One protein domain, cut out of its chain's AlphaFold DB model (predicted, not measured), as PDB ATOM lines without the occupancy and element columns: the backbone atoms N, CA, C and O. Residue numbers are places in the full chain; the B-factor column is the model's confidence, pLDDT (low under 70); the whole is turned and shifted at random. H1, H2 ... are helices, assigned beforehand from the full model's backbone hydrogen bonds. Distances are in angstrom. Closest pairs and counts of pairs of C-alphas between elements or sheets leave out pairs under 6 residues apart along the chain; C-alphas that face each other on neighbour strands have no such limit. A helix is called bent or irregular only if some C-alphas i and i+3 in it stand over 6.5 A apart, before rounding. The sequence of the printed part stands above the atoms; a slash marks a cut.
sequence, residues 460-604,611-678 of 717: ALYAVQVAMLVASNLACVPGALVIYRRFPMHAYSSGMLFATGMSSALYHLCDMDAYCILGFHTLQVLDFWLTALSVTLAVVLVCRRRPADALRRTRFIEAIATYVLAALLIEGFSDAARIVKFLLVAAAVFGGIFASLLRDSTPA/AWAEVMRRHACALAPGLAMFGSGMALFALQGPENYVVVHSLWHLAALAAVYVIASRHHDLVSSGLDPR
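AT A GLANCE: This is residues 460 to 604 and 611 to 678 of the 717 residues of the protein "Hypothetical protein" of Phaeomonas parva (UniProt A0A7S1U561). A lengthwise bundle of long helices has H4 in its middle, with H3 and H8 packed along it and the antiparallel helices H5 and H6 more loosely set on its other side. H1 and H2 follow one another along H3 and H8, at shallow tilts to both, while arm H7b of the bent helix H7 packs along H8 and arm H7a turns away at one end. The printed part has 213 residues with eight named helices, H1 to H8 in order along the chain, and no named strand; its class is all helix. It is compact, with a radius of gyration of the C-alphas of 17.7 A and spans of 54 by 38 by 29 A.

IN THESE COORDINATES: H1 comprises residues 460 to 474, 20.9 A long, from C-alpha 460 at (176.200, 262.313, 252.276). H2 is residues 476 to 486, 15.6 A. H3, residues 488 to 511, spans 34.7 A and is irregular, with C-alphas 489 and 492 8.0 A apart. H4, residues 520 to 543, measures 35.0 A; H5, residues 547 to 571, 36.3 A; H6, residues 576 to 601, 36.7 A. H7, residues 611 to 638, was assigned as one helix by its hydrogen bonds but is bent, with C-alphas 622 and 625 6.8 A apart; its arms are H7a, residues 611 to 622, 16.8 A, and H7b, residues 625 to 638, 19.9 A. H8, residues 645 to 672, runs 40.4 A to C-alpha 672 at (213.163, 270.456, 227.786).

HOW THE PARTS SIT: H1, H2, H3, H4, H5, H6, H7b and H8 form a bundle, helices set together with mostly aligned packing. H4 and H3 touch as a hairpin, their closest C-alphas, Tyr 507 and Leu 523, 4.9 A apart. H4 touches H8 the same way at a shallow tilt of 20 degrees, closest at the C-alphas of Val 535 and Val 660, 5.3 A. H4 and H5 form a hairpin, closest at the C-alphas of Thr 522 and Leu 569, 6.5 A. H4 touches H6 with residues 536 to 543 alone, closest at the C-alphas of Cys 543 and Leu 597, 6.9 A. H5 and H6 are close but not clearly touching. H8 touches H2, closest at the C-alphas of Gly 479 and Tyr 661, 3.8 A, and H7b, closest at those of Gly 633 and Trp 652, 3.9 A. H1 touches H8 at a shallow tilt of 28 degrees, closest at the C-alphas of Ser 472 and Leu 654, 4.5 A. H1 and H5 are apart. Every O i to N i+4 pair is within hydrogen-bond range in H1, H2, H4, H6, H7a and H7b; H3 has 18 of 20, H5 19 of 21 and H8 23 of 24.

THE WHOLE: The C-alphas farthest apart, Ala 460 and Ala 604, are 60.5 A apart. Residues 605 to 610 are not printed; C-alphas 604 and 611 are 13.8 A apart across the cut. Of the links that are printed whole, none is long. Mean pLDDT of the printed part is 81.2, with 54 residues under 70, among them residues 544 to 579.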
ATOM      1  N   ALA A 460     174.757 262.527 252.357       90.38
ATOM      2  CA  ALA A 460     176.200 262.313 252.276       90.38
ATOM      3  C   ALA A 460     176.610 261.740 250.912       90.38
ATOM      4  O   ALA A 460     177.593 262.188 250.319       90.38
ATOM      5  N   LEU A 461     175.833 260.790 250.386       88.06
ATOM      6  CA  LEU A 461     176.070 260.214 249.065       88.06
ATOM      7  C   LEU A 461     175.898 261.265 247.959       88.06
ATOM      8  O   LEU A 461     176.748 261.353 247.077       88.06
ATOM      9  N   TYR A 462     174.876 262.115 248.054       86.88
ATOM     10  CA  TYR A 462     174.665 263.247 247.151       86.88
ATOM     11  C   TYR A 462     175.854 264.221 247.166       86.88
ATOM     12  O   TYR A 462     176.356 264.621 246.116       86.88
ATOM     13  N   ALA A 463     176.383 264.556 248.349       89.44
ATOM     14  CA  ALA A 463     177.564 265.411 248.456       89.44
ATOM     15  C   ALA A 463     178.804 264.781 247.792       89.44
ATOM     16  O   ALA A 463     179.556 265.478 247.111       89.44
ATOM     17  N   VAL A 464     179.003 263.465 247.940       90.69
ATOM     18  CA  VAL A 464     180.089 262.733 247.264       90.69
ATOM     19  C   VAL A 464     179.892 262.717 245.748       90.69
ATOM     20  O   VAL A 464     180.858 262.911 245.013       90.69
ATOM     21  N   GLN A 465     178.659 262.529 245.275       90.00
ATOM     22  CA  GLN A 465     178.311 262.573 243.854       90.00
ATOM     23  C   GLN A 465     178.672 263.928 243.235       90.00
ATOM     24  O   GLN A 465     179.427 263.971 242.265       90.00
ATOM     25  N   VAL A 466     178.236 265.029 243.854       89.12
ATOM     26  CA  VAL A 466     178.576 266.393 243.420       89.12
ATOM     27  C   VAL A 466     180.087 266.633 243.478       89.12
ATOM     28  O   VAL A 466     180.665 267.180 242.540       89.12
ATOM     29  N   ALA A 467     180.759 266.197 244.548       90.81
ATOM     30  CA  ALA A 467     182.203 266.365 244.686       90.81
ATOM     31  C   ALA A 467     182.988 265.621 243.592       90.81
ATOM     32  O   ALA A 467     183.943 266.177 243.051       90.81
ATOM     33  N   MET A 468     182.580 264.398 243.234       91.94
ATOM     34  CA  MET A 468     183.195 263.621 242.151       91.94
ATOM     35  C   MET A 468     183.011 264.296 240.790       91.94
ATOM     36  O   MET A 468     183.966 264.374 240.019       91.94
ATOM     37  N   LEU A 469     181.826 264.851 240.541       89.00
ATOM     38  CA  LEU A 469     181.487 265.624 239.346       89.00
ATOM     39  C   LEU A 469     182.343 266.889 239.194       89.00
ATOM     40  O   LEU A 469     182.836 267.221 238.117       89.00
ATOM     41  N   VAL A 470     182.524 267.624 240.292       91.19
ATOM     42  CA  VAL A 470     183.358 268.831 240.310       91.19
ATOM     43  C   VAL A 470     184.827 268.451 240.140       91.19
ATOM     44  O   VAL A 470     185.554 269.094 239.382       91.19
ATOM     45  N   ALA A 471     185.273 267.388 240.811       92.25
ATOM     46  CA  ALA A 471     186.649 266.915 240.732       92.25
ATOM     47  C   ALA A 471     187.017 266.417 239.327       92.25
ATOM     48  O   ALA A 471     188.103 266.740 238.837       92.25
ATOM     49  N   SER A 472     186.128 265.675 238.659       94.12
ATOM     50  CA  SER A 472     186.344 265.206 237.287       94.12
ATOM     51  C   SER A 472     186.458 266.384 236.315       94.12
ATOM     52  O   SER A 472     187.371 266.407 235.492       94.12
ATOM     53  N   ASN A 473     185.639 267.421 236.485       92.44
ATOM     54  CA  ASN A 473     185.704 268.651 235.699       92.44
ATOM     55  C   ASN A 473     186.987 269.453 235.915       92.44
ATOM     56  O   ASN A 473     187.635 269.889 234.960       92.44
ATOM     57  N   LEU A 474     187.414 269.602 237.170       93.56
ATOM     58  CA  LEU A 474     188.662 270.287 237.507       93.56
ATOM     59  C   LEU A 474     189.906 269.566 236.969       93.56
ATOM     60  O   LEU A 474     190.965 270.189 236.853       93.56
ATOM     61  N   ALA A 475     189.798 268.296 236.572       93.50
ATOM     62  CA  ALA A 475     190.897 267.550 235.969       93.50
ATOM     63  C   ALA A 475     191.363 268.118 234.616       93.50
ATOM     64  O   ALA A 475     192.480 267.820 234.186       93.50
ATOM     65  N   CYS A 476     190.570 268.971 233.955       92.56
ATOM     66  CA  CYS A 476     191.015 269.675 232.751       92.56
ATOM     67  C   CYS A 476     192.056 270.768 233.062       92.56
ATOM     68  O   CYS A 476     192.924 271.053 232.231       92.56
ATOM     69  N   VAL A 477     192.020 271.352 234.269       93.62
ATOM     70  CA  VAL A 477     192.818 272.529 234.649       93.62
ATOM     71  C   VAL A 477     194.325 272.262 234.587       93.62
ATOM     72  O   VAL A 477     195.030 273.069 233.973       93.62
ATOM     73  N   PRO A 478     194.870 271.155 235.136       94.19
ATOM     74  CA  PRO A 478     196.297 270.862 235.022       94.19
ATOM     75  C   PRO A 478     196.768 270.751 233.568       94.19
ATOM     76  O   PRO A 478     197.805 271.311 233.210       94.19
ATOM     77  N   GLY A 479     195.999 270.065 232.715       91.88
ATOM     78  CA  GLY A 479     196.318 269.911 231.293       91.88
ATOM     79  C   GLY A 479     196.289 271.249 230.559       91.88
ATOM     80  O   GLY A 479     197.252 271.602 229.873       91.88
ATOM     81  N   ALA A 480     195.233 272.035 230.778       91.25
ATOM     82  CA  ALA A 480     195.087 273.364 230.201       91.25
ATOM     83  C   ALA A 480     196.220 274.301 230.643       91.25
ATOM     84  O   ALA A 480     196.776 275.017 229.813       91.25
ATOM     85  N   LEU A 481     196.625 274.256 231.915       92.44
ATOM     86  CA  LEU A 481     197.697 275.090 232.457       92.44
ATOM     87  C   LEU A 481     199.071 274.721 231.888       92.44
ATOM     88  O   LEU A 481     199.859 275.615 231.571       92.44
ATOM     89  N   VAL A 482     199.368 273.425 231.746       92.44
ATOM     90  CA  VAL A 482     200.604 272.963 231.095       92.44
ATOM     91  C   VAL A 482     200.629 273.421 229.642       92.44
ATOM     92  O   VAL A 482     201.629 273.996 229.212       92.44
ATOM     93  N   ILE A 483     199.529 273.237 228.908       89.25
ATOM     94  CA  ILE A 483     199.437 273.656 227.508       89.25
ATOM     95  C   ILE A 483     199.600 275.168 227.382       89.25
ATOM     96  O   ILE A 483     200.462 275.631 226.642       89.25
ATOM     97  N   TYR A 484     198.861 275.936 228.174       89.44
ATOM     98  CA  TYR A 484     198.912 277.392 228.157       89.44
ATOM     99  C   TYR A 484     200.314 277.936 228.474       89.44
ATOM    100  O   TYR A 484     200.824 278.801 227.763       89.44
ATOM    101  N   ARG A 485     200.974 277.414 229.521       90.56
ATOM    102  CA  ARG A 485     202.289 277.916 229.956       90.56
ATOM    103  C   ARG A 485     203.438 277.479 229.060       90.56
ATOM    104  O   ARG A 485     204.394 278.231 228.905       90.56
ATOM    105  N   ARG A 486     203.397 276.252 228.540       86.44
ATOM    106  CA  ARG A 486     204.526 275.663 227.801       86.44
ATOM    107  C   ARG A 486     204.382 275.808 226.291       86.44
ATOM    108  O   ARG A 486     205.381 275.806 225.582       86.44
ATOM    109  N   PHE A 487     203.156 275.975 225.811       82.12
ATOM    110  CA  PHE A 487     202.820 276.030 224.396       82.12
ATOM    111  C   PHE A 487     201.930 277.257 224.111       82.12
ATOM    112  O   PHE A 487     200.797 277.100 223.665       82.12
ATOM    113  N   PRO A 488     202.414 278.500 224.323       75.62
ATOM    114  CA  PRO A 488     201.590 279.713 224.206       75.62
ATOM    115  C   PRO A 488     201.029 279.939 222.792       75.62
ATOM    116  O   PRO A 488     199.938 280.481 222.635       75.62
ATOM    117  N   MET A 489     201.715 279.446 221.754       72.12
ATOM    118  CA  MET A 489     201.199 279.439 220.373       72.12
ATOM    119  C   MET A 489     199.975 278.523 220.185       72.12
ATOM    120  O   MET A 489     199.312 278.579 219.153       72.12
ATOM    121  N   HIS A 490     199.670 277.702 221.189       74.06
ATOM    122  CA  HIS A 490     198.560 276.759 221.254       74.06
ATOM    123  C   HIS A 490     197.541 277.152 222.337       74.06
ATOM    124  O   HIS A 490     196.811 276.298 222.836       74.06
ATOM    125  N   ALA A 491     197.444 278.446 222.676       75.31
ATOM    126  CA  ALA A 491     196.442 278.973 223.611       75.31
ATOM    127  C   ALA A 491     194.996 278.566 223.250       75.31
ATOM    128  O   ALA A 491     194.150 278.393 224.126       75.31
ATOM    129  N   TYR A 492     194.717 278.337 221.966       73.69
ATOM    130  CA  TYR A 492     193.430 277.800 221.530       73.69
ATOM    131  C   TYR A 492     193.181 276.370 222.040       73.69
ATOM    132  O   TYR A 492     192.090 276.064 222.504       73.69
ATOM    133  N   SER A 493     194.197 275.500 222.037       78.62
ATOM    134  CA  SER A 493     194.078 274.135 222.567       78.62
ATOM    135  C   SER A 493     193.794 274.132 224.073       78.62
ATOM    136  O   SER A 493     193.023 273.299 224.539       78.62
ATOM    137  N   SER A 494     194.342 275.093 224.832       83.50
ATOM    138  CA  SER A 494     193.909 275.301 226.221       83.50
ATOM    139  C   SER A 494     192.465 275.795 226.311       83.50
ATOM    140  O   SER A 494     191.732 275.326 227.173       83.50
ATOM    141  N   GLY A 495     192.026 276.671 225.401       84.25
ATOM    142  CA  GLY A 495     190.626 277.101 225.313       84.25
ATOM    143  C   GLY A 495     189.663 275.938 225.060       84.25
ATOM    144  O   GLY A 495     188.626 275.863 225.708       84.25
ATOM    145  N   MET A 496     190.037 274.985 224.202       82.56
ATOM    146  CA  MET A 496     189.236 273.782 223.951       82.56
ATOM    147  C   MET A 496     189.099 272.908 225.203       82.56
ATOM    148  O   MET A 496     188.007 272.435 225.492       82.56
ATOM    149  N   LEU A 497     190.166 272.754 225.992       86.00
ATOM    150  CA  LEU A 497     190.109 272.028 227.269       86.00
ATOM    151  C   LEU A 497     189.191 272.700 228.290       86.00
ATOM    152  O   LEU A 497     188.459 272.017 229.004       86.00
ATOM    153  N   PHE A 498     189.208 274.033 228.344       86.81
ATOM    154  CA  PHE A 498     188.252 274.781 229.156       86.81
ATOM    155  C   PHE A 498     186.821 274.607 228.640       86.81
ATOM    156  O   PHE A 498     185.917 274.415 229.446       86.81
ATOM    157  N   ALA A 499     186.616 274.614 227.320       87.62
ATOM    158  CA  ALA A 499     185.309 274.356 226.722       87.62
ATOM    159  C   ALA A 499     184.802 272.942 227.045       87.62
ATOM    160  O   ALA A 499     183.623 272.788 227.345       87.62
ATOM    161  N   THR A 500     185.682 271.934 227.068       90.06
ATOM    162  CA  THR A 500     185.349 270.582 227.535       90.06
ATOM    163  C   THR A 500     184.834 270.600 228.972       90.06
ATOM    164  O   THR A 500     183.724 270.142 229.217       90.06
ATOM    165  N   GLY A 501     185.595 271.178 229.909       89.19
ATOM    166  CA  GLY A 501     185.171 271.246 231.313       89.19
ATOM    167  C   GLY A 501     183.888 272.058 231.510       89.19
ATOM    168  O   GLY A 501     183.047 271.707 232.326       89.19
ATOM    169  N   MET A 502     183.690 273.124 230.728       89.44
ATOM    170  CA  MET A 502     182.458 273.913 230.781       89.44
ATOM    171  C   MET A 502     181.254 273.129 230.248       89.44
ATOM    172  O   MET A 502     180.190 273.154 230.854       89.44
ATOM    173  N   SER A 503     181.416 272.424 229.127       90.31
ATOM    174  CA  SER A 503     180.355 271.596 228.551       90.31
ATOM    175  C   SER A 503     179.928 270.489 229.504       90.31
ATOM    176  O   SER A 503     178.733 270.272 229.673       90.31
ATOM    177  N   SER A 504     180.887 269.825 230.145       91.56
ATOM    178  CA  SER A 504     180.617 268.798 231.149       91.56
ATOM    179  C   SER A 504     179.933 269.380 232.388       91.56
ATOM    180  O   SER A 504     178.941 268.840 232.867       91.56
ATOM    181  N   ALA A 505     180.372 270.547 232.870       91.75
ATOM    182  CA  ALA A 505     179.702 271.232 233.974       91.75
ATOM    183  C   ALA A 505     178.245 271.602 233.638       91.75
ATOM    184  O   ALA A 505     177.360 271.412 234.468       91.75
ATOM    185  N   LEU A 506     177.977 272.093 232.423       91.75
ATOM    186  CA  LEU A 506     176.619 272.403 231.957       91.75
ATOM    187  C   LEU A 506     175.767 271.144 231.781       91.75
ATOM    188  O   LEU A 506     174.596 271.147 232.150       91.75
ATOM    189  N   TYR A 507     176.352 270.072 231.246       91.88
ATOM    190  CA  TYR A 507     175.712 268.764 231.171       91.88
ATOM    191  C   TYR A 507     175.267 268.295 232.555       91.88
ATOM    192  O   TYR A 507     174.110 267.943 232.743       91.88
ATOM    193  N   HIS A 508     176.148 268.394 233.540       91.38
ATOM    194  CA  HIS A 508     175.866 267.991 234.905       91.38
ATOM    195  C   HIS A 508     174.899 268.905 235.657       91.38
ATOM    196  O   HIS A 508     174.136 268.430 236.490       91.38
ATOM    197  N   LEU A 509     174.878 270.203 235.358       90.81
ATOM    198  CA  LEU A 509     173.819 271.086 235.850       90.81
ATOM    199  C   LEU A 509     172.447 270.672 235.304       90.81
ATOM    200  O   LEU A 509     171.453 270.779 236.019       90.81
ATOM    201  N   CYS A 510     172.403 270.176 234.068       91.31
ATOM    202  CA  CYS A 510     171.178 269.676 233.456       91.31
ATOM    203  C   CYS A 510     170.772 268.294 233.996       91.31
ATOM    204  O   CYS A 510     169.604 268.063 234.261       91.31
ATOM    205  N   ASP A 511     171.739 267.405 234.223       88.69
ATOM    206  CA  ASP A 511     171.555 266.059 234.796       88.69
ATOM    207  C   ASP A 511     170.973 266.077 236.220       88.69
ATOM    208  O   ASP A 511     170.300 265.148 236.650       88.69
ATOM    209  N   MET A 512     171.220 267.161 236.956       86.44
ATOM    210  CA  MET A 512     170.726 267.361 238.321       86.44
ATOM    211  C   MET A 512     169.402 268.143 238.357       86.44
ATOM    212  O   MET A 512     169.045 268.655 239.416       86.44
ATOM    213  N   ASP A 513     168.731 268.309 237.210       86.19
ATOM    214  CA  ASP A 513     167.533 269.142 237.017       86.19
ATOM    215  C   ASP A 513     167.686 270.591 237.531       86.19
ATOM    216  O   ASP A 513     166.706 271.274 237.826       86.19
ATOM    217  N   ALA A 514     168.922 271.095 237.640       87.44
ATOM    218  CA  ALA A 514     169.184 272.432 238.168       87.44
ATOM    219  C   ALA A 514     169.071 273.503 237.076       87.44
ATOM    220  O   ALA A 514     168.449 274.544 237.281       87.44
ATOM    221  N   TYR A 515     169.704 273.275 235.918       89.75
ATOM    222  CA  TYR A 515     169.645 274.194 234.780       89.75
ATOM    223  C   TYR A 515     170.081 273.524 233.469       89.75
ATOM    224  O   TYR A 515     171.228 273.099 233.331       89.75
ATOM    225  N   CYS A 516     169.196 273.513 232.469       91.81
ATOM    226  CA  CYS A 516     169.467 272.990 231.128       91.81
ATOM    227  C   CYS A 516     169.440 274.116 230.084       91.81
ATOM    228  O   CYS A 516     168.376 274.550 229.652       91.81
ATOM    229  N   ILE A 517     170.613 274.571 229.630       92.25
ATOM    230  CA  ILE A 517     170.702 275.547 228.522       92.25
ATOM    231  C   ILE A 517     170.396 274.919 227.152       92.25
ATOM    232  O   ILE A 517     169.945 275.589 226.226       92.25
ATOM    233  N   LEU A 518     170.668 273.624 227.017       88.69
ATOM    234  CA  LEU A 518     170.430 272.808 225.832       88.69
ATOM    235  C   LEU A 518     169.781 271.497 226.286       88.69
ATOM    236  O   LEU A 518     169.846 271.147 227.464       88.69
ATOM    237  N   GLY A 519     169.179 270.756 225.355       86.19
ATOM    238  CA  GLY A 519     168.619 269.440 225.667       86.19
ATOM    239  C   GLY A 519     169.670 268.503 226.270       86.19
ATOM    240  O   GLY A 519     170.823 268.501 225.830       86.19
ATOM    241  N   PHE A 520     169.264 267.687 227.244       86.56
ATOM    242  CA  PHE A 520     170.140 266.770 227.982       86.56
ATOM    243  C   PHE A 520     171.046 265.935 227.063       86.56
ATOM    244  O   PHE A 520     172.269 265.959 227.188       86.56
ATOM    245  N   HIS A 521     170.459 265.281 226.054       83.75
ATOM    246  CA  HIS A 521     171.206 264.476 225.081       83.75
ATOM    247  C   HIS A 521     172.246 265.284 224.300       83.75
ATOM    248  O   HIS A 521     173.325 264.786 223.987       83.75
ATOM    249  N   THR A 522     171.936 266.539 223.989       84.00
ATOM    250  CA  THR A 522     172.846 267.432 223.277       84.00
ATOM    251  C   THR A 522     174.057 267.764 224.143       84.00
ATOM    252  O   THR A 522     175.189 267.661 223.672       84.00
ATOM    253  N   LEU A 523     173.836 268.110 225.415       88.12
ATOM    254  CA  LEU A 523     174.914 268.392 226.367       88.12
ATOM    255  C   LEU A 523     175.782 267.156 226.629       88.12
ATOM    256  O   LEU A 523     177.005 267.267 226.610       88.12
ATOM    257  N   GLN A 524     175.168 265.981 226.765       88.31
ATOM    258  CA  GLN A 524     175.875 264.708 226.927       88.31
ATOM    259  C   GLN A 524     176.817 264.415 225.750       88.31
ATOM    260  O   GLN A 524     177.964 263.999 225.917       88.31
ATOM    261  N   VAL A 525     176.331 264.644 224.529       83.44
ATOM    262  CA  VAL A 525     177.111 264.449 223.305       83.44
ATOM    263  C   VAL A 525     178.254 265.455 223.225       83.44
ATOM    264  O   VAL A 525     179.381 265.066 222.914       83.44
ATOM    265  N   LEU A 526     177.985 266.735 223.500       86.12
ATOM    266  CA  LEU A 526     179.012 267.777 223.541       86.12
ATOM    267  C   LEU A 526     180.126 267.410 224.524       86.12
ATOM    268  O   LEU A 526     181.304 267.529 224.182       86.12
ATOM    269  N   ASP A 527     179.756 266.916 225.701       90.75
ATOM    270  CA  ASP A 527     180.690 266.539 226.752       90.75
ATOM    271  C   ASP A 527     181.653 265.424 226.306       90.75
ATOM    272  O   ASP A 527     182.887 265.559 226.334       90.75
ATOM    273  N   PHE A 528     181.085 264.354 225.747       88.31
ATOM    274  CA  PHE A 528     181.861 263.257 225.184       88.31
ATOM    275  C   PHE A 528     182.792 263.724 224.051       88.31
ATOM    276  O   PHE A 528     183.988 263.411 224.039       88.31
ATOM    277  N   TRP A 529     182.270 264.496 223.093       84.44
ATOM    278  CA  TRP A 529     183.044 264.917 221.923       84.44
ATOM    279  C   TRP A 529     184.160 265.879 222.252       84.44
ATOM    280  O   TRP A 529     185.271 265.713 221.747       84.44
ATOM    281  N   LEU A 530     183.878 266.891 223.070       87.81
ATOM    282  CA  LEU A 530     184.884 267.866 223.455       87.81
ATOM    283  C   LEU A 530     185.995 267.180 224.250       87.81
ATOM    284  O   LEU A 530     187.162 267.527 224.066       87.81
ATOM    285  N   THR A 531     185.674 266.157 225.045       91.31
ATOM    286  CA  THR A 531     186.678 265.341 225.737       91.31
ATOM    287  C   THR A 531     187.555 264.559 224.755       91.31
ATOM    288  O   THR A 531     188.785 264.663 224.799       91.31
ATOM    289  N   ALA A 532     186.954 263.834 223.807       86.94
ATOM    290  CA  ALA A 532     187.698 263.079 222.795       86.94
ATOM    291  C   ALA A 532     188.556 263.988 221.890       86.94
ATOM    292  O   ALA A 532     189.698 263.658 221.537       86.94
ATOM    293  N   LEU A 533     188.032 265.166 221.542       84.69
ATOM    294  CA  LEU A 533     188.736 266.178 220.765       84.69
ATOM    295  C   LEU A 533     189.934 266.739 221.531       84.69
ATOM    296  O   LEU A 533     191.018 266.847 220.963       84.69
ATOM    297  N   SER A 534     189.761 267.053 222.814       89.38
ATOM    298  CA  SER A 534     190.822 267.556 223.687       89.38
ATOM    299  C   SER A 534     192.002 266.583 223.790       89.38
ATOM    300  O   SER A 534     193.157 266.985 223.623       89.38
ATOM    301  N   VAL A 535     191.733 265.284 223.958       90.50
ATOM    302  CA  VAL A 535     192.771 264.234 223.932       90.50
ATOM    303  C   VAL A 535     193.452 264.157 222.571       90.50
ATOM    304  O   VAL A 535     194.679 264.094 222.479       90.50
ATOM    305  N   THR A 536     192.680 264.228 221.494       85.12
ATOM    306  CA  THR A 536     193.218 264.152 220.132       85.12
ATOM    307  C   THR A 536     194.094 265.348 219.788       85.12
ATOM    308  O   THR A 536     195.162 265.180 219.201       85.12
ATOM    309  N   LEU A 537     193.694 266.551 220.199       83.62
ATOM    310  CA  LEU A 537     194.517 267.748 220.091       83.62
ATOM    311  C   LEU A 537     195.822 267.572 220.870       83.62
ATOM    312  O   LEU A 537     196.882 267.850 220.315       83.62
ATOM    313  N   ALA A 538     195.778 267.028 222.091       87.75
ATOM    314  CA  ALA A 538     196.984 266.731 222.862       87.75
ATOM    315  C   ALA A 538     197.925 265.768 222.117       87.75
ATOM    316  O   ALA A 538     199.110 266.057 221.981       87.75
ATOM    317  N   VAL A 539     197.407 264.672 221.551       85.94
ATOM    318  CA  VAL A 539     198.202 263.732 220.737       85.94
ATOM    319  C   VAL A 539     198.824 264.438 219.528       85.94
ATOM    320  O   VAL A 539     200.014 264.284 219.249       85.94
ATOM    321  N   VAL A 540     198.041 265.248 218.814       80.81
ATOM    322  CA  VAL A 540     198.503 265.993 217.637       80.81
ATOM    323  C   VAL A 540     199.606 266.989 217.995       80.81
ATOM    324  O   VAL A 540     200.540 267.151 217.206       80.81
ATOM    325  N   LEU A 541     199.530 267.628 219.167       78.69
ATOM    326  CA  LEU A 541     200.576 268.525 219.664       78.69
ATOM    327  C   LEU A 541     201.910 267.786 219.839       78.69
ATOM    328  O   LEU A 541     202.939 268.305 219.416       78.69
ATOM    329  N   VAL A 542     201.895 266.567 220.387       78.50
ATOM    330  CA  VAL A 542     203.114 265.771 220.639       78.50
ATOM    331  C   VAL A 542     203.715 265.182 219.367       78.50
ATOM    332  O   VAL A 542     204.934 265.067 219.242       78.50
ATOM    333  N   CYS A 543     202.879 264.792 218.408       73.75
ATOM    334  CA  CYS A 543     203.343 264.075 217.223       73.75
ATOM    335  C   CYS A 543     203.982 264.970 216.145       73.75
ATOM    336  O   CYS A 543     204.482 264.449 215.144       73.75
ATOM    337  N   ARG A 544     203.964 266.307 216.270       67.62
ATOM    338  CA  ARG A 544     204.366 267.187 215.157       67.62
ATOM    339  C   ARG A 544     205.850 267.544 215.105       67.62
ATOM    340  O   ARG A 544     206.499 267.822 216.105       67.62
ATOM    341  N   ARG A 545     206.369 267.569 213.865       58.84
ATOM    342  CA  ARG A 545     207.779 267.845 213.532       58.84
ATOM    343  C   ARG A 545     208.134 269.322 213.331       58.84
ATOM    344  O   ARG A 545     209.296 269.670 213.502       58.84
ATOM    345  N   ARG A 546     207.181 270.183 212.943       63.38
ATOM    346  CA  ARG A 546     207.434 271.602 212.617       63.38
ATOM    347  C   ARG A 546     206.331 272.528 213.158       63.38
ATOM    348  O   ARG A 546     205.158 272.249 212.907       63.38
ATOM    349  N   PRO A 547     206.678 273.650 213.819       60.72
ATOM    350  CA  PRO A 547     205.702 274.567 214.420       60.72
ATOM    351  C   PRO A 547     204.853 275.335 213.389       60.72
ATOM    352  O   PRO A 547     203.673 275.575 213.626       60.72
ATOM    353  N   ALA A 548     205.399 275.668 212.213       60.50
ATOM    354  CA  ALA A 548     204.673 276.430 211.185       60.50
ATOM    355  C   ALA A 548     203.555 275.620 210.492       60.50
ATOM    356  O   ALA A 548     202.496 276.157 210.168       60.50
ATOM    357  N   ASP A 549     203.753 274.312 210.313       61.34
ATOM    358  CA  ASP A 549     202.732 273.415 209.754       61.34
ATOM    359  C   ASP A 549     201.757 272.906 210.819       61.34
ATOM    360  O   ASP A 549     200.667 272.433 210.485       61.34
ATOM    361  N   ALA A 550     202.120 273.053 212.100       56.97
ATOM    362  CA  ALA A 550     201.228 272.765 213.207       56.97
ATOM    363  C   ALA A 550     199.987 273.646 213.108       56.97
ATOM    364  O   ALA A 550     198.908 273.095 212.955       56.97
ATOM    365  N   LEU A 551     200.142 274.970 213.033       60.88
ATOM    366  CA  LEU A 551     199.021 275.915 213.044       60.88
ATOM    367  C   LEU A 551     197.981 275.655 211.938       60.88
ATOM    368  O   LEU A 551     196.783 275.683 212.200       60.88
ATOM    369  N   ARG A 552     198.421 275.365 210.705       65.50
ATOM    370  CA  ARG A 552     197.509 275.081 209.580       65.50
ATOM    371  C   ARG A 552     196.693 273.814 209.795       65.50
ATOM    372  O   ARG A 552     195.517 273.774 209.453       65.50
ATOM    373  N   ARG A 553     197.308 272.780 210.364       61.12
ATOM    374  CA  ARG A 553     196.645 271.494 210.568       61.12
ATOM    375  C   ARG A 553     195.897 271.411 211.899       61.12
ATOM    376  O   ARG A 553     194.912 270.688 211.942       61.12
ATOM    377  N   THR A 554     196.295 272.139 212.951       62.38
ATOM    378  CA  THR A 554     195.437 272.316 214.138       62.38
ATOM    379  C   THR A 554     194.159 273.015 213.715       62.38
ATOM    380  O   THR A 554     193.099 272.453 213.920       62.38
ATOM    381  N   ARG A 555     194.253 274.115 212.956       64.88
ATOM    382  CA  ARG A 555     193.077 274.805 212.400       64.88
ATOM    383  C   ARG A 555     192.198 273.912 211.528       64.88
ATOM    384  O   ARG A 555     190.987 274.067 211.528       64.88
ATOM    385  N   PHE A 556     192.787 272.972 210.791       65.62
ATOM    386  CA  PHE A 556     192.020 272.009 209.999       65.62
ATOM    387  C   PHE A 556     191.275 270.994 210.875       65.62
ATOM    388  O   PHE A 556     190.102 270.728 210.643       65.62
ATOM    389  N   ILE A 557     191.938 270.455 211.900       66.25
ATOM    390  CA  ILE A 557     191.317 269.533 212.860       66.25
ATOM    391  C   ILE A 557     190.240 270.256 213.668       66.25
ATOM    392  O   ILE A 557     189.168 269.708 213.870       66.25
ATOM    393  N   GLU A 558     190.489 271.501 214.058       64.38
ATOM    394  CA  GLU A 558     189.527 272.375 214.730       64.38
ATOM    395  C   GLU A 558     188.331 272.680 213.828       64.38
ATOM    396  O   GLU A 558     187.195 272.582 214.278       64.38
ATOM    397  N   ALA A 559     188.552 272.978 212.545       64.69
ATOM    398  CA  ALA A 559     187.476 273.208 211.585       64.69
ATOM    399  C   ALA A 559     186.623 271.950 211.375       64.69
ATOM    400  O   ALA A 559     185.398 272.040 211.371       64.69
ATOM    401  N   ILE A 560     187.249 270.774 211.262       68.81
ATOM    402  CA  ILE A 560     186.530 269.500 211.162       68.81
ATOM    403  C   ILE A 560     185.769 269.214 212.449       68.81
ATOM    404  O   ILE A 560     184.604 268.848 212.390       68.81
ATOM    405  N   ALA A 561     186.397 269.393 213.605       68.50
ATOM    406  CA  ALA A 561     185.760 269.122 214.879       68.50
ATOM    407  C   ALA A 561     184.584 270.065 215.135       68.50
ATOM    408  O   ALA A 561     183.528 269.611 215.553       68.50
ATOM    409  N   THR A 562     184.729 271.347 214.794       67.31
ATOM    410  CA  THR A 562     183.648 272.339 214.854       67.31
ATOM    411  C   THR A 562     182.524 271.979 213.888       67.31
ATOM    412  O   THR A 562     181.356 272.066 214.248       67.31
ATOM    413  N   TYR A 563     182.858 271.535 212.674       65.94
ATOM    414  CA  TYR A 563     181.870 271.111 211.685       65.94
ATOM    415  C   TYR A 563     181.106 269.860 212.132       65.94
ATOM    416  O   TYR A 563     179.886 269.810 212.021       65.94
ATOM    417  N   VAL A 564     181.812 268.868 212.677       67.25
ATOM    418  CA  VAL A 564     181.211 267.649 213.227       67.25
ATOM    419  C   VAL A 564     180.329 267.997 214.418       67.25
ATOM    420  O   VAL A 564     179.187 267.559 214.459       67.25
ATOM    421  N   LEU A 565     180.800 268.849 215.328       68.75
ATOM    422  CA  LEU A 565     180.004 269.319 216.457       68.75
ATOM    423  C   LEU A 565     178.725 270.011 215.977       68.75
ATOM    424  O   LEU A 565     177.638 269.649 216.410       68.75
ATOM    425  N   ALA A 566     178.836 270.933 215.020       66.56
ATOM    426  CA  ALA A 566     177.690 271.617 214.432       66.56
ATOM    427  C   ALA A 566     176.704 270.636 213.777       66.56
ATOM    428  O   ALA A 566     175.502 270.749 213.991       66.56
ATOM    429  N   ALA A 567     177.193 269.640 213.033       63.72
ATOM    430  CA  ALA A 567     176.342 268.629 212.405       63.72
ATOM    431  C   ALA A 567     175.584 267.779 213.440       63.72
ATOM    432  O   ALA A 567     174.406 267.480 213.259       63.72
ATOM    433  N   LEU A 568     176.236 267.430 214.550       65.81
ATOM    434  CA  LEU A 568     175.637 266.628 215.618       65.81
ATOM    435  C   LEU A 568     174.622 267.422 216.445       65.81
ATOM    436  O   LEU A 568     173.612 266.864 216.865       65.81
ATOM    437  N   LEU A 569     174.863 268.720 216.642       65.81
ATOM    438  CA  LEU A 569     173.911 269.620 217.295       65.81
ATOM    439  C   LEU A 569     172.625 269.796 216.476       65.81
ATOM    440  O   LEU A 569     171.557 269.966 217.054       65.81
ATOM    441  N   ILE A 570     172.721 269.751 215.144       65.75
ATOM    442  CA  ILE A 570     171.581 269.986 214.249       65.75
ATOM    443  C   ILE A 570     170.665 268.758 214.142       65.75
ATOM    444  O   ILE A 570     169.453 268.925 214.039       65.75
ATOM    445  N   GLU A 571     171.198 267.530 214.156       57.47
ATOM    446  CA  GLU A 571     170.377 266.353 213.824       57.47
ATOM    447  C   GLU A 571     169.616 265.727 215.009       57.47
ATOM    448  O   GLU A 571     168.660 264.992 214.767       57.47
ATOM    449  N   GLY A 572     169.952 266.010 216.274       57.78
ATOM    450  CA  GLY A 572     169.360 265.318 217.436       57.78
ATOM    451  C   GLY A 572     169.735 263.822 217.489       57.78
ATOM    452  O   GLY A 572     170.195 263.248 216.504       57.78
ATOM    453  N   PHE A 573     169.563 263.140 218.623       58.19
ATOM    454  CA  PHE A 573     170.119 261.787 218.853       58.19
ATOM    455  C   PHE A 573     169.072 260.709 219.181       58.19
ATOM    456  O   PHE A 573     169.256 259.938 220.114       58.19
ATOM    457  N   SER A 574     167.969 260.614 218.432       61.69
ATOM    458  CA  SER A 574     166.911 259.646 218.780       61.69
ATOM    459  C   SER A 574     167.140 258.207 218.292       61.69
ATOM    460  O   SER A 574     166.562 257.290 218.866       61.69
ATOM    461  N   ASP A 575     167.970 257.966 217.264       66.44
ATOM    462  CA  ASP A 575     167.976 256.659 216.577       66.44
ATOM    463  C   ASP A 575     169.328 255.937 216.658       66.44
ATOM    464  O   ASP A 575     170.384 256.546 216.478       66.44
ATOM    465  N   ALA A 576     169.310 254.605 216.801       65.81
ATOM    466  CA  ALA A 576     170.506 253.745 216.781       65.81
ATOM    467  C   ALA A 576     171.386 253.948 215.527       65.81
ATOM    468  O   ALA A 576     172.616 253.875 215.589       65.81
ATOM    469  N   ALA A 577     170.773 254.298 214.390       66.62
ATOM    470  CA  ALA A 577     171.481 254.674 213.166       66.62
ATOM    471  C   ALA A 577     172.422 255.883 213.359       66.62
ATOM    472  O   ALA A 577     173.432 256.007 212.667       66.62
ATOM    473  N   ARG A 578     172.124 256.769 214.314       65.50
ATOM    474  CA  ARG A 578     172.908 257.975 214.611       65.50
ATOM    475  C   ARG A 578     174.156 257.654 215.431       65.50
ATOM    476  O   ARG A 578     175.192 258.249 215.158       65.50
ATOM    477  N   ILE A 579     174.112 256.649 216.314       65.69
ATOM    478  CA  ILE A 579     175.312 256.116 216.992       65.69
ATOM    479  C   ILE A 579     176.284 255.524 215.962       65.69
ATOM    480  O   ILE A 579     177.486 255.765 216.019       65.69
ATOM    481  N   VAL A 580     175.777 254.801 214.960       71.62
ATOM    482  CA  VAL A 580     176.626 254.253 213.888       71.62
ATOM    483  C   VAL A 580     177.235 255.367 213.032       71.62
ATOM    484  O   VAL A 580     178.441 255.350 212.781       71.62
ATOM    485  N   LYS A 581     176.441 256.368 212.621       69.69
ATOM    486  CA  LYS A 581     176.952 257.555 211.906       69.69
ATOM    487  C   LYS A 581     178.025 258.274 212.723       69.69
ATOM    488  O   LYS A 581     179.072 258.625 212.187       69.69
ATOM    489  N   PHE A 582     177.787 258.442 214.018       68.25
ATOM    490  CA  PHE A 582     178.731 259.020 214.962       68.25
ATOM    491  C   PHE A 582     180.045 258.238 214.991       68.25
ATOM    492  O   PHE A 582     181.107 258.834 214.833       68.25
ATOM    493  N   LEU A 583     179.991 256.910 215.133       71.88
ATOM    494  CA  LEU A 583     181.188 256.068 215.182       71.88
ATOM    495  C   LEU A 583     181.950 256.105 213.856       71.88
ATOM    496  O   LEU A 583     183.178 256.130 213.861       71.88
ATOM    497  N   LEU A 584     181.246 256.173 212.725       75.44
ATOM    498  CA  LEU A 584     181.852 256.341 211.404       75.44
ATOM    499  C   LEU A 584     182.562 257.689 211.264       75.44
ATOM    500  O   LEU A 584     183.686 257.731 210.768       75.44
ATOM    501  N   VAL A 585     181.942 258.783 211.714       71.50
ATOM    502  CA  VAL A 585     182.562 260.115 211.696       71.50
ATOM    503  C   VAL A 585     183.760 260.155 212.641       71.50
ATOM    504  O   VAL A 585     184.832 260.595 212.234       71.50
ATOM    505  N   ALA A 586     183.625 259.628 213.860       71.62
ATOM    506  CA  ALA A 586     184.727 259.490 214.808       71.62
ATOM    507  C   ALA A 586     185.887 258.705 214.182       71.62
ATOM    508  O   ALA A 586     187.016 259.188 214.143       71.62
ATOM    509  N   ALA A 587     185.611 257.530 213.612       74.75
ATOM    510  CA  ALA A 587     186.611 256.701 212.952       74.75
ATOM    511  C   ALA A 587     187.247 257.400 211.742       74.75
ATOM    512  O   ALA A 587     188.453 257.285 211.544       74.75
ATOM    513  N   ALA A 588     186.485 258.162 210.955       74.56
ATOM    514  CA  ALA A 588     187.013 258.917 209.822       74.56
ATOM    515  C   ALA A 588     187.915 260.077 210.268       74.56
ATOM    516  O   ALA A 588     188.983 260.281 209.692       74.56
ATOM    517  N   VAL A 589     187.524 260.815 211.310       72.56
ATOM    518  CA  VAL A 589     188.305 261.935 211.852       72.56
ATOM    519  C   VAL A 589     189.555 261.421 212.558       72.56
ATOM    520  O   VAL A 589     190.666 261.803 212.186       72.56
ATOM    521  N   PHE A 590     189.410 260.512 213.524       72.06
ATOM    522  CA  PHE A 590     190.545 259.946 214.255       72.06
ATOM    523  C   PHE A 590     191.436 259.104 213.345       72.06
ATOM    524  O   PHE A 590     192.656 259.232 213.404       72.06
ATOM    525  N   GLY A 591     190.853 258.316 212.442       74.06
ATOM    526  CA  GLY A 591     191.582 257.550 211.435       74.06
ATOM    527  C   GLY A 591     192.306 258.443 210.432       74.06
ATOM    528  O   GLY A 591     193.453 258.168 210.099       74.06
ATOM    529  N   GLY A 592     191.701 259.554 210.004       72.19
ATOM    530  CA  GLY A 592     192.339 260.547 209.138       72.19
ATOM    531  C   GLY A 592     193.502 261.266 209.824       72.19
ATOM    532  O   GLY A 592     194.569 261.428 209.228       72.19
ATOM    533  N   ILE A 593     193.338 261.637 211.099       70.19
ATOM    534  CA  ILE A 593     194.411 262.204 211.922       70.19
ATOM    535  C   ILE A 593     195.532 261.180 212.081       70.19
ATOM    536  O   ILE A 593     196.681 261.493 211.785       70.19
ATOM    537  N   PHE A 594     195.208 259.948 212.467       70.06
ATOM    538  CA  PHE A 594     196.182 258.875 212.635       70.06
ATOM    539  C   PHE A 594     196.918 258.563 211.328       70.06
ATOM    540  O   PHE A 594     198.143 258.507 211.315       70.06
ATOM    541  N   ALA A 595     196.210 258.465 210.203       70.94
ATOM    542  CA  ALA A 595     196.805 258.268 208.885       70.94
ATOM    543  C   ALA A 595     197.697 259.447 208.469       70.94
ATOM    544  O   ALA A 595     198.760 259.231 207.887       70.94
ATOM    545  N   SER A 596     197.312 260.689 208.785       69.75
ATOM    546  CA  SER A 596     198.169 261.860 208.568       69.75
ATOM    547  C   SER A 596     199.427 261.787 209.425       69.75
ATOM    548  O   SER A 596     200.505 262.075 208.917       69.75
ATOM    549  N   LEU A 597     199.307 261.395 210.696       68.38
ATOM    550  CA  LEU A 597     200.450 261.219 211.588       68.38
ATOM    551  C   LEU A 597     201.380 260.120 211.069       68.38
ATOM    552  O   LEU A 597     202.584 260.347 210.979       68.38
ATOM    553  N   LEU A 598     200.826 258.984 210.635       68.62
ATOM    554  CA  LEU A 598     201.579 257.901 210.008       68.62
ATOM    555  C   LEU A 598     202.303 258.383 208.745       68.62
ATOM    556  O   LEU A 598     203.507 258.176 208.623       68.62
ATOM    557  N   ARG A 599     201.620 259.105 207.851       69.50
ATOM    558  CA  ARG A 599     202.208 259.633 206.609       69.50
ATOM    559  C   ARG A 599     203.276 260.704 206.854       69.50
ATOM    560  O   ARG A 599     204.273 260.746 206.149       69.50
ATOM    561  N   ASP A 600     203.098 261.573 207.844       64.12
ATOM    562  CA  ASP A 600     204.141 262.538 208.215       64.12
ATOM    563  C   ASP A 600     205.317 261.858 208.932       64.12
ATOM    564  O   ASP A 600     206.440 262.376 208.927       64.12
ATOM    565  N   SER A 601     205.067 260.711 209.572       58.75
ATOM    566  CA  SER A 601     206.089 259.926 210.254       58.75
ATOM    567  C   SER A 601     206.888 259.026 209.313       58.75
ATOM    568  O   SER A 601     208.059 258.784 209.624       58.75
ATOM    569  N   THR A 602     206.342 258.634 208.148       57.78
ATOM    570  CA  THR A 602     207.125 257.951 207.108       57.78
ATOM    571  C   THR A 602     208.253 258.878 206.661       57.78
ATOM    572  O   THR A 602     207.971 259.976 206.171       57.78
ATOM    573  N   PRO A 603     209.528 258.510 206.874       54.66
ATOM    574  CA  PRO A 603     210.628 259.278 206.319       54.66
ATOM    575  C   PRO A 603     210.435 259.326 204.802       54.66
ATOM    576  O   PRO A 603     210.065 258.318 204.197       54.66
ATOM    577  N   ALA A 604     210.668 260.489 204.186       53.81
ATOM    578  CA  ALA A 604     210.972 260.510 202.759       53.81
ATOM    579  C   ALA A 604     212.024 259.414 202.532       53.81
ATOM    580  O   ALA A 604     212.968 259.336 203.320       53.81
ATOM    581  N   ALA A 611     218.153 256.502 213.908       66.69
ATOM    582  CA  ALA A 611     217.615 257.706 214.532       66.69
ATOM    583  C   ALA A 611     216.076 257.818 214.467       66.69
ATOM    584  O   ALA A 611     215.468 258.343 215.400       66.69
ATOM    585  N   TRP A 612     215.414 257.323 213.409       64.94
ATOM    586  CA  TRP A 612     213.950 257.437 213.301       64.94
ATOM    587  C   TRP A 612     213.236 256.509 214.291       64.94
ATOM    588  O   TRP A 612     212.252 256.916 214.913       64.94
ATOM    589  N   ALA A 613     213.748 255.286 214.461       75.00
ATOM    590  CA  ALA A 613     213.185 254.293 215.367       75.00
ATOM    591  C   ALA A 613     213.289 254.780 216.816       75.00
ATOM    592  O   ALA A 613     212.344 254.638 217.587       75.00
ATOM    593  N   GLU A 614     214.393 255.446 217.158       75.81
ATOM    594  CA  GLU A 614     214.589 256.042 218.475       75.81
ATOM    595  C   GLU A 614     213.633 257.216 218.738       75.81
ATOM    596  O   GLU A 614     213.034 257.298 219.809       75.81
ATOM    597  N   VAL A 615     213.413 258.091 217.751       70.62
ATOM    598  CA  VAL A 615     212.434 259.188 217.858       70.62
ATOM    599  C   VAL A 615     211.013 258.640 218.032       70.62
ATOM    600  O   VAL A 615     210.280 259.103 218.908       70.62
ATOM    601  N   MET A 616     210.626 257.625 217.255       71.56
ATOM    602  CA  MET A 616     209.314 256.984 217.392       71.56
ATOM    603  C   MET A 616     209.162 256.262 218.727       71.56
ATOM    604  O   MET A 616     208.114 256.388 219.353       71.56
ATOM    605  N   ARG A 617     210.205 255.576 219.206       82.44
ATOM    606  CA  ARG A 617     210.215 254.937 220.526       82.44
ATOM    607  C   ARG A 617     209.987 255.962 221.632       82.44
ATOM    608  O   ARG A 617     209.157 255.735 222.502       82.44
ATOM    609  N   ARG A 618     210.646 257.123 221.570       78.50
ATOM    610  CA  ARG A 618     210.481 258.198 222.565       78.50
ATOM    611  C   ARG A 618     209.087 258.816 222.539       78.50
ATOM    612  O   ARG A 618     208.476 258.960 223.596       78.50
ATOM    613  N   HIS A 619     208.561 259.135 221.356       80.50
ATOM    614  CA  HIS A 619     207.191 259.640 221.238       80.50
ATOM    615  C   HIS A 619     206.165 258.593 221.684       80.50
ATOM    616  O   HIS A 619     205.229 258.935 222.400       80.50
ATOM    617  N   ALA A 620     206.365 257.316 221.347       84.19
ATOM    618  CA  ALA A 620     205.524 256.225 221.819       84.19
ATOM    619  C   ALA A 620     205.577 256.093 223.347       84.19
ATOM    620  O   ALA A 620     204.530 255.995 223.970       84.19
ATOM    621  N   CYS A 621     206.754 256.180 223.973       86.88
ATOM    622  CA  CYS A 621     206.882 256.160 225.433       86.88
ATOM    623  C   CYS A 621     206.213 257.367 226.114       86.88
ATOM    624  O   CYS A 621     205.704 257.224 227.222       86.88
ATOM    625  N   ALA A 622     206.186 258.538 225.470       84.19
ATOM    626  CA  ALA A 622     205.483 259.711 225.992       84.19
ATOM    627  C   ALA A 622     203.958 259.632 225.804       84.19
ATOM    628  O   ALA A 622     203.215 260.054 226.688       84.19
ATOM    629  N   LEU A 623     203.488 259.076 224.683       89.94
ATOM    630  CA  LEU A 623     202.063 258.961 224.357       89.94
ATOM    631  C   LEU A 623     201.387 257.767 225.030       89.94
ATOM    632  O   LEU A 623     200.244 257.887 225.457       89.94
ATOM    633  N   ALA A 624     202.078 256.630 225.137       91.88
ATOM    634  CA  ALA A 624     201.540 255.380 225.665       91.88
ATOM    635  C   ALA A 624     200.831 255.524 227.022       91.88
ATOM    636  O   ALA A 624     199.699 255.057 227.111       91.88
ATOM    637  N   PRO A 625     201.400 256.176 228.059       94.81
ATOM    638  CA  PRO A 625     200.706 256.302 229.340       94.81
ATOM    639  C   PRO A 625     199.423 257.133 229.224       94.81
ATOM    640  O   PRO A 625     198.405 256.762 229.799       94.81
ATOM    641  N   GLY A 626     199.437 258.208 228.435       93.81
ATOM    642  CA  GLY A 626     198.244 259.016 228.193       93.81
ATOM    643  C   GLY A 626     197.173 258.276 227.395       93.81
ATOM    644  O   GLY A 626     196.008 258.291 227.766       93.81
ATOM    645  N   LEU A 627     197.560 257.566 226.333       92.44
ATOM    646  CA  LEU A 627     196.636 256.760 225.533       92.44
ATOM    647  C   LEU A 627     196.068 255.575 226.320       92.44
ATOM    648  O   LEU A 627     194.888 255.273 226.177       92.44
ATOM    649  N   ALA A 628     196.870 254.931 227.169       95.56
ATOM    650  CA  ALA A 628     196.399 253.881 228.068       95.56
ATOM    651  C   ALA A 628     195.375 254.433 229.068       95.56
ATOM    652  O   ALA A 628     194.336 253.820 229.298       95.56
ATOM    653  N   MET A 629     195.636 255.622 229.611       96.44
ATOM    654  CA  MET A 629     194.732 256.302 230.529       96.44
ATOM    655  C   MET A 629     193.423 256.717 229.841       96.44
ATOM    656  O   MET A 629     192.344 256.425 230.353       96.44
ATOM    657  N   PHE A 630     193.487 257.283 228.634       95.38
ATOM    658  CA  PHE A 630     192.296 257.561 227.832       95.38
ATOM    659  C   PHE A 630     191.523 256.281 227.483       95.38
ATOM    660  O   PHE A 630     190.306 256.236 227.635       95.38
ATOM    661  N   GLY A 631     192.223 255.212 227.090       94.75
ATOM    662  CA  GLY A 631     191.627 253.901 226.832       94.75
ATOM    663  C   GLY A 631     190.927 253.319 228.061       94.75
ATOM    664  O   GLY A 631     189.840 252.763 227.934       94.75
ATOM    665  N   SER A 632     191.493 253.509 229.259       96.62
ATOM    666  CA  SER A 632     190.832 253.128 230.513       96.62
ATOM    667  C   SER A 632     189.564 253.946 230.770       96.62
ATOM    668  O   SER A 632     188.554 253.376 231.172       96.62
ATOM    669  N   GLY A 633     189.570 255.244 230.442       94.94
ATOM    670  CA  GLY A 633     188.367 256.075 230.459       94.94
ATOM    671  C   GLY A 633     187.300 255.540 229.504       94.94
ATOM    672  O   GLY A 633     186.171 255.300 229.908       94.94
ATOM    673  N   MET A 634     187.662 255.228 228.261       93.06
ATOM    674  CA  MET A 634     186.719 254.652 227.295       93.06
ATOM    675  C   MET A 634     186.145 253.299 227.741       93.06
ATOM    676  O   MET A 634     184.967 253.027 227.513       93.06
ATOM    677  N   ALA A 635     186.947 252.461 228.400       93.88
ATOM    678  CA  ALA A 635     186.466 251.211 228.982       93.88
ATOM    679  C   ALA A 635     185.474 251.462 230.130       93.88
ATOM    680  O   ALA A 635     184.440 250.805 230.186       93.88
ATOM    681  N   LEU A 636     185.748 252.436 231.005       95.56
ATOM    682  CA  LEU A 636     184.818 252.849 232.059       95.56
ATOM    683  C   LEU A 636     183.510 253.381 231.470       95.56
ATOM    684  O   LEU A 636     182.446 252.938 231.880       95.56
ATOM    685  N   PHE A 637     183.579 254.243 230.455       91.81
ATOM    686  CA  PHE A 637     182.400 254.736 229.742       91.81
ATOM    687  C   PHE A 637     181.534 253.587 229.196       91.81
ATOM    688  O   PHE A 637     180.316 253.613 229.336       91.81
ATOM    689  N   ALA A 638     182.147 252.536 228.643       89.62
ATOM    690  CA  ALA A 638     181.423 251.358 228.156       89.62
ATOM    691  C   ALA A 638     180.796 250.494 229.272       89.62
ATOM    692  O   ALA A 638     179.872 249.732 229.003       89.62
ATOM    693  N   LEU A 639     181.294 250.597 230.510       93.81
ATOM    694  CA  LEU A 639     180.777 249.894 231.694       93.81
ATOM    695  C   LEU A 639     179.742 250.719 232.480       93.81
ATOM    696  O   LEU A 639     179.262 250.279 233.530       93.81
ATOM    697  N   GLN A 640     179.422 251.920 232.004       92.88
ATOM    698  CA  GLN A 640     178.460 252.813 232.629       92.88
ATOM    699  C   GLN A 640     177.038 252.247 232.491       92.88
ATOM    700  O   GLN A 640     176.575 251.943 231.394       92.88
ATOM    701  N   GLY A 641     176.329 252.146 233.610       91.94
ATOM    702  CA  GLY A 641     174.926 251.754 233.702       91.94
ATOM    703  C   GLY A 641     174.143 252.689 234.630       91.94
ATOM    704  O   GLY A 641     174.737 253.560 235.264       91.94
ATOM    705  N   PRO A 642     172.814 252.527 234.741       88.81
ATOM    706  CA  PRO A 642     171.964 253.447 235.503       88.81
ATOM    707  C   PRO A 642     172.332 253.538 236.991       88.81
ATOM    708  O   PRO A 642     172.266 254.607 237.584       88.81
ATOM    709  N   GLU A 643     172.757 252.423 237.592       90.12
ATOM    710  CA  GLU A 643     173.034 252.345 239.033       90.12
ATOM    711  C   GLU A 643     174.407 252.896 239.425       90.12
ATOM    712  O   GLU A 643     174.590 253.411 240.525       90.12
ATOM    713  N   ASN A 644     175.391 252.793 238.530       92.19
ATOM    714  CA  ASN A 644     176.771 253.212 238.784       92.19
ATOM    715  C   ASN A 644     177.158 254.473 237.999       92.19
ATOM    716  O   ASN A 644     178.324 254.876 238.038       92.19
ATOM    717  N   TYR A 645     176.186 255.083 237.312       91.50
ATOM    718  CA  TYR A 645     176.366 256.190 236.386       91.50
ATOM    719  C   TYR A 645     177.255 257.280 236.979       91.50
ATOM    720  O   TYR A 645     178.327 257.521 236.446       91.50
ATOM    721  N   VAL A 646     176.906 257.854 238.132       90.44
ATOM    722  CA  VAL A 646     177.633 259.013 238.678       90.44
ATOM    723  C   VAL A 646     179.116 258.720 238.942       90.44
ATOM    724  O   VAL A 646     179.989 259.541 238.643       90.44
ATOM    725  N   VAL A 647     179.421 257.535 239.475       92.44
ATOM    726  CA  VAL A 647     180.795 257.141 239.819       92.44
ATOM    727  C   VAL A 647     181.589 256.820 238.558       92.44
ATOM    728  O   VAL A 647     182.670 257.365 238.350       92.44
ATOM    729  N   VAL A 648     181.051 255.952 237.700       95.19
ATOM    730  CA  VAL A 648     181.730 255.518 236.473       95.19
ATOM    731  C   VAL A 648     181.885 256.685 235.497       95.19
ATOM    732  O   VAL A 648     182.945 256.824 234.883       95.19
ATOM    733  N   HIS A 649     180.885 257.566 235.431       94.06
ATOM    734  CA  HIS A 649     180.901 258.786 234.635       94.06
ATOM    735  C   HIS A 649     182.035 259.730 235.061       94.06
ATOM    736  O   HIS A 649     182.894 260.113 234.266       94.06
ATOM    737  N   SER A 650     182.108 260.028 236.359       94.88
ATOM    738  CA  SER A 650     183.164 260.883 236.911       94.88
ATOM    739  C   SER A 650     184.561 260.286 236.703       94.88
ATOM    740  O   SER A 650     185.504 261.005 236.363       94.88
ATOM    741  N   LEU A 651     184.707 258.966 236.872       95.75
ATOM    742  CA  LEU A 651     185.987 258.276 236.703       95.75
ATOM    743  C   LEU A 651     186.469 258.267 235.251       95.75
ATOM    744  O   LEU A 651     187.663 258.480 235.021       95.75
ATOM    745  N   TRP A 652     185.587 258.047 234.268       95.94
ATOM    746  CA  TRP A 652     186.022 258.092 232.872       95.94
ATOM    747  C   TRP A 652     186.446 259.505 232.464       95.94
ATOM    748  O   TRP A 652     187.475 259.648 231.800       95.94
ATOM    749  N   HIS A 653     185.719 260.539 232.910       94.50
ATOM    750  CA  HIS A 653     186.077 261.934 232.654       94.50
ATOM    751  C   HIS A 653     187.428 262.291 233.247       94.50
ATOM    752  O   HIS A 653     188.295 262.833 232.557       94.50
ATOM    753  N   LEU A 654     187.633 261.935 234.516       95.69
ATOM    754  CA  LEU A 654     188.898 262.140 235.205       95.69
ATOM    755  C   LEU A 654     190.044 261.463 234.440       95.69
ATOM    756  O   LEU A 654     191.073 262.093 234.195       95.69
ATOM    757  N   ALA A 655     189.857 260.212 234.010       96.88
ATOM    758  CA  ALA A 655     190.850 259.478 233.232       96.88
ATOM    759  C   ALA A 655     191.143 260.149 231.877       96.88
ATOM    760  O   ALA A 655     192.305 260.327 231.508       96.88
ATOM    761  N   ALA A 656     190.112 260.572 231.145       95.19
ATOM    762  CA  ALA A 656     190.273 261.194 229.837       95.19
ATOM    763  C   ALA A 656     190.931 262.583 229.912       95.19
ATOM    764  O   ALA A 656     191.825 262.891 229.123       95.19
ATOM    765  N   LEU A 657     190.555 263.415 230.884       94.69
ATOM    766  CA  LEU A 657     191.118 264.757 231.040       94.69
ATOM    767  C   LEU A 657     192.538 264.722 231.605       94.69
ATOM    768  O   LEU A 657     193.420 265.430 231.110       94.69
ATOM    769  N   ALA A 658     192.820 263.848 232.573       95.62
ATOM    770  CA  ALA A 658     194.184 263.698 233.058       95.62
ATOM    771  C   ALA A 658     195.100 262.976 232.045       95.62
ATOM    772  O   ALA A 658     196.306 263.238 232.047       95.62
ATOM    773  N   ALA A 659     194.565 262.208 231.084       96.12
ATOM    774  CA  ALA A 659     195.343 261.752 229.929       96.12
ATOM    775  C   ALA A 659     195.929 262.929 229.131       96.12
ATOM    776  O   ALA A 659     197.096 262.878 228.738       96.12
ATOM    777  N   VAL A 660     195.177 264.023 228.949       94.50
ATOM    778  CA  VAL A 660     195.678 265.238 228.282       94.50
ATOM    779  C   VAL A 660     196.858 265.835 229.042       94.50
ATOM    780  O   VAL A 660     197.884 266.158 228.439       94.50
ATOM    781  N   TYR A 661     196.740 265.942 230.368       95.56
ATOM    782  CA  TYR A 661     197.829 266.415 231.220       95.56
ATOM    783  C   TYR A 661     199.082 265.545 231.078       95.56
ATOM    784  O   TYR A 661     200.166 266.088 230.867       95.56
ATOM    785  N   VAL A 662     198.942 264.215 231.139       95.88
ATOM    786  CA  VAL A 662     200.064 263.269 231.008       95.88
ATOM    787  C   VAL A 662     200.742 263.395 229.643       95.88
ATOM    788  O   VAL A 662     201.968 263.437 229.567       95.88
ATOM    789  N   ILE A 663     199.965 263.496 228.563       93.31
ATOM    790  CA  ILE A 663     200.494 263.664 227.203       93.31
ATOM    791  C   ILE A 663     201.275 264.980 227.093       93.31
ATOM    792  O   ILE A 663     202.414 264.998 226.616       93.31
ATOM    793  N   ALA A 664     200.689 266.082 227.565       91.50
ATOM    794  CA  ALA A 664     201.289 267.406 227.468       91.50
ATOM    795  C   ALA A 664     202.546 267.559 228.343       91.50
ATOM    796  O   ALA A 664     203.527 268.163 227.904       91.50
ATOM    797  N   SER A 665     202.545 267.002 229.560       92.88
ATOM    798  CA  SER A 665     203.683 267.073 230.483       92.88
ATOM    799  C   SER A 665     204.869 266.256 229.977       92.88
ATOM    800  O   SER A 665     205.977 266.779 229.879       92.88
ATOM    801  N   ARG A 666     204.636 265.017 229.526       91.50
ATOM    802  CA  ARG A 666     205.693 264.163 228.962       91.50
ATOM    803  C   ARG A 666     206.312 264.755 227.704       91.50
ATOM    804  O   ARG A 666     207.521 264.664 227.515       91.50
ATOM    805  N   HIS A 667     205.506 265.383 226.853       87.31
ATOM    806  CA  HIS A 667     206.030 266.090 225.690       87.31
ATOM    807  C   HIS A 667     206.922 267.265 226.084       87.31
ATOM    808  O   HIS A 667     208.001 267.434 225.523       87.31
ATOM    809  N   HIS A 668     206.506 268.048 227.079       88.12
ATOM    810  CA  HIS A 668     207.336 269.119 227.604       88.12
ATOM    811  C   HIS A 668     208.675 268.593 228.156       88.12
ATOM    812  O   HIS A 668     209.720 269.189 227.893       88.12
ATOM    813  N   ASP A 669     208.674 267.472 228.876       88.06
ATOM    814  CA  ASP A 669     209.902 266.867 229.405       88.06
ATOM    815  C   ASP A 669     210.842 266.423 228.275       88.06
ATOM    816  O   ASP A 669     212.041 266.694 228.323       88.06
ATOM    817  N   LEU A 670     210.303 265.832 227.201       83.12
ATOM    818  CA  LEU A 670     211.086 265.470 226.014       83.12
ATOM    819  C   LEU A 670     211.737 266.688 225.343       83.12
ATOM    820  O   LEU A 670     212.907 266.622 224.966       83.12
ATOM    821  N   VAL A 671     210.997 267.793 225.213       82.94
ATOM    822  CA  VAL A 671     211.499 269.039 224.612       82.94
ATOM    823  C   VAL A 671     212.545 269.702 225.513       82.94
ATOM    824  O   VAL A 671     213.600 270.118 225.039       82.94
ATOM    825  N   SER A 672     212.282 269.782 226.819       85.19
ATOM    826  CA  SER A 672     213.163 270.456 227.786       85.19
ATOM    827  C   SER A 672     214.454 269.695 228.080       85.19
ATOM    828  O   SER A 672     215.464 270.322 228.384       85.19
ATOM    829  N   SER A 673     214.468 268.372 227.907       83.38
ATOM    830  CA  SER A 673     215.678 267.557 228.077       83.38
ATOM    831  C   SER A 673     216.765 267.837 227.025       83.38
ATOM    832  O   SER A 673     217.798 267.174 227.041       83.38
ATOM    833  N   GLY A 674     216.534 268.734 226.053       69.25
ATOM    834  CA  GLY A 674     217.457 268.975 224.932       69.25
ATOM    835  C   GLY A 674     217.650 267.752 224.027       69.25
ATOM    836  O   GLY A 674     218.464 267.765 223.109       69.25
ATOM    837  N   LEU A 675     216.885 266.688 224.286       59.88
ATOM    838  CA  LEU A 675     216.905 265.415 223.580       59.88
ATOM    839  C   LEU A 675     216.060 265.445 222.311       59.88
ATOM    840  O   LEU A 675     216.005 264.425 221.622       59.88
ATOM    841  N   ASP A 676     215.406 266.572 222.011       57.41
ATOM    842  CA  ASP A 676     214.861 266.816 220.687       57.41
ATOM    843  C   ASP A 676     216.024 267.191 219.752       57.41
ATOM    844  O   ASP A 676     216.543 268.311 219.834       57.41
ATOM    845  N   PRO A 677     216.435 266.299 218.826       52.34
ATOM    846  CA  PRO A 677     217.518 266.582 217.881       52.34
ATOM    847  C   PRO A 677     217.230 267.828 217.024       52.34
ATOM    848  O   PRO A 677     218.125 268.384 216.392       52.34
ATOM    849  N   ARG A 678     215.970 268.287 217.003       55.84
ATOM    850  CA  ARG A 678     215.510 269.480 216.285       55.84
ATOM    851  C   ARG A 678     215.950 270.789 216.940       55.84
ATOM    852  O   ARG A 678     216.200 271.743 216.210       55.84
TER     853      ARG A 678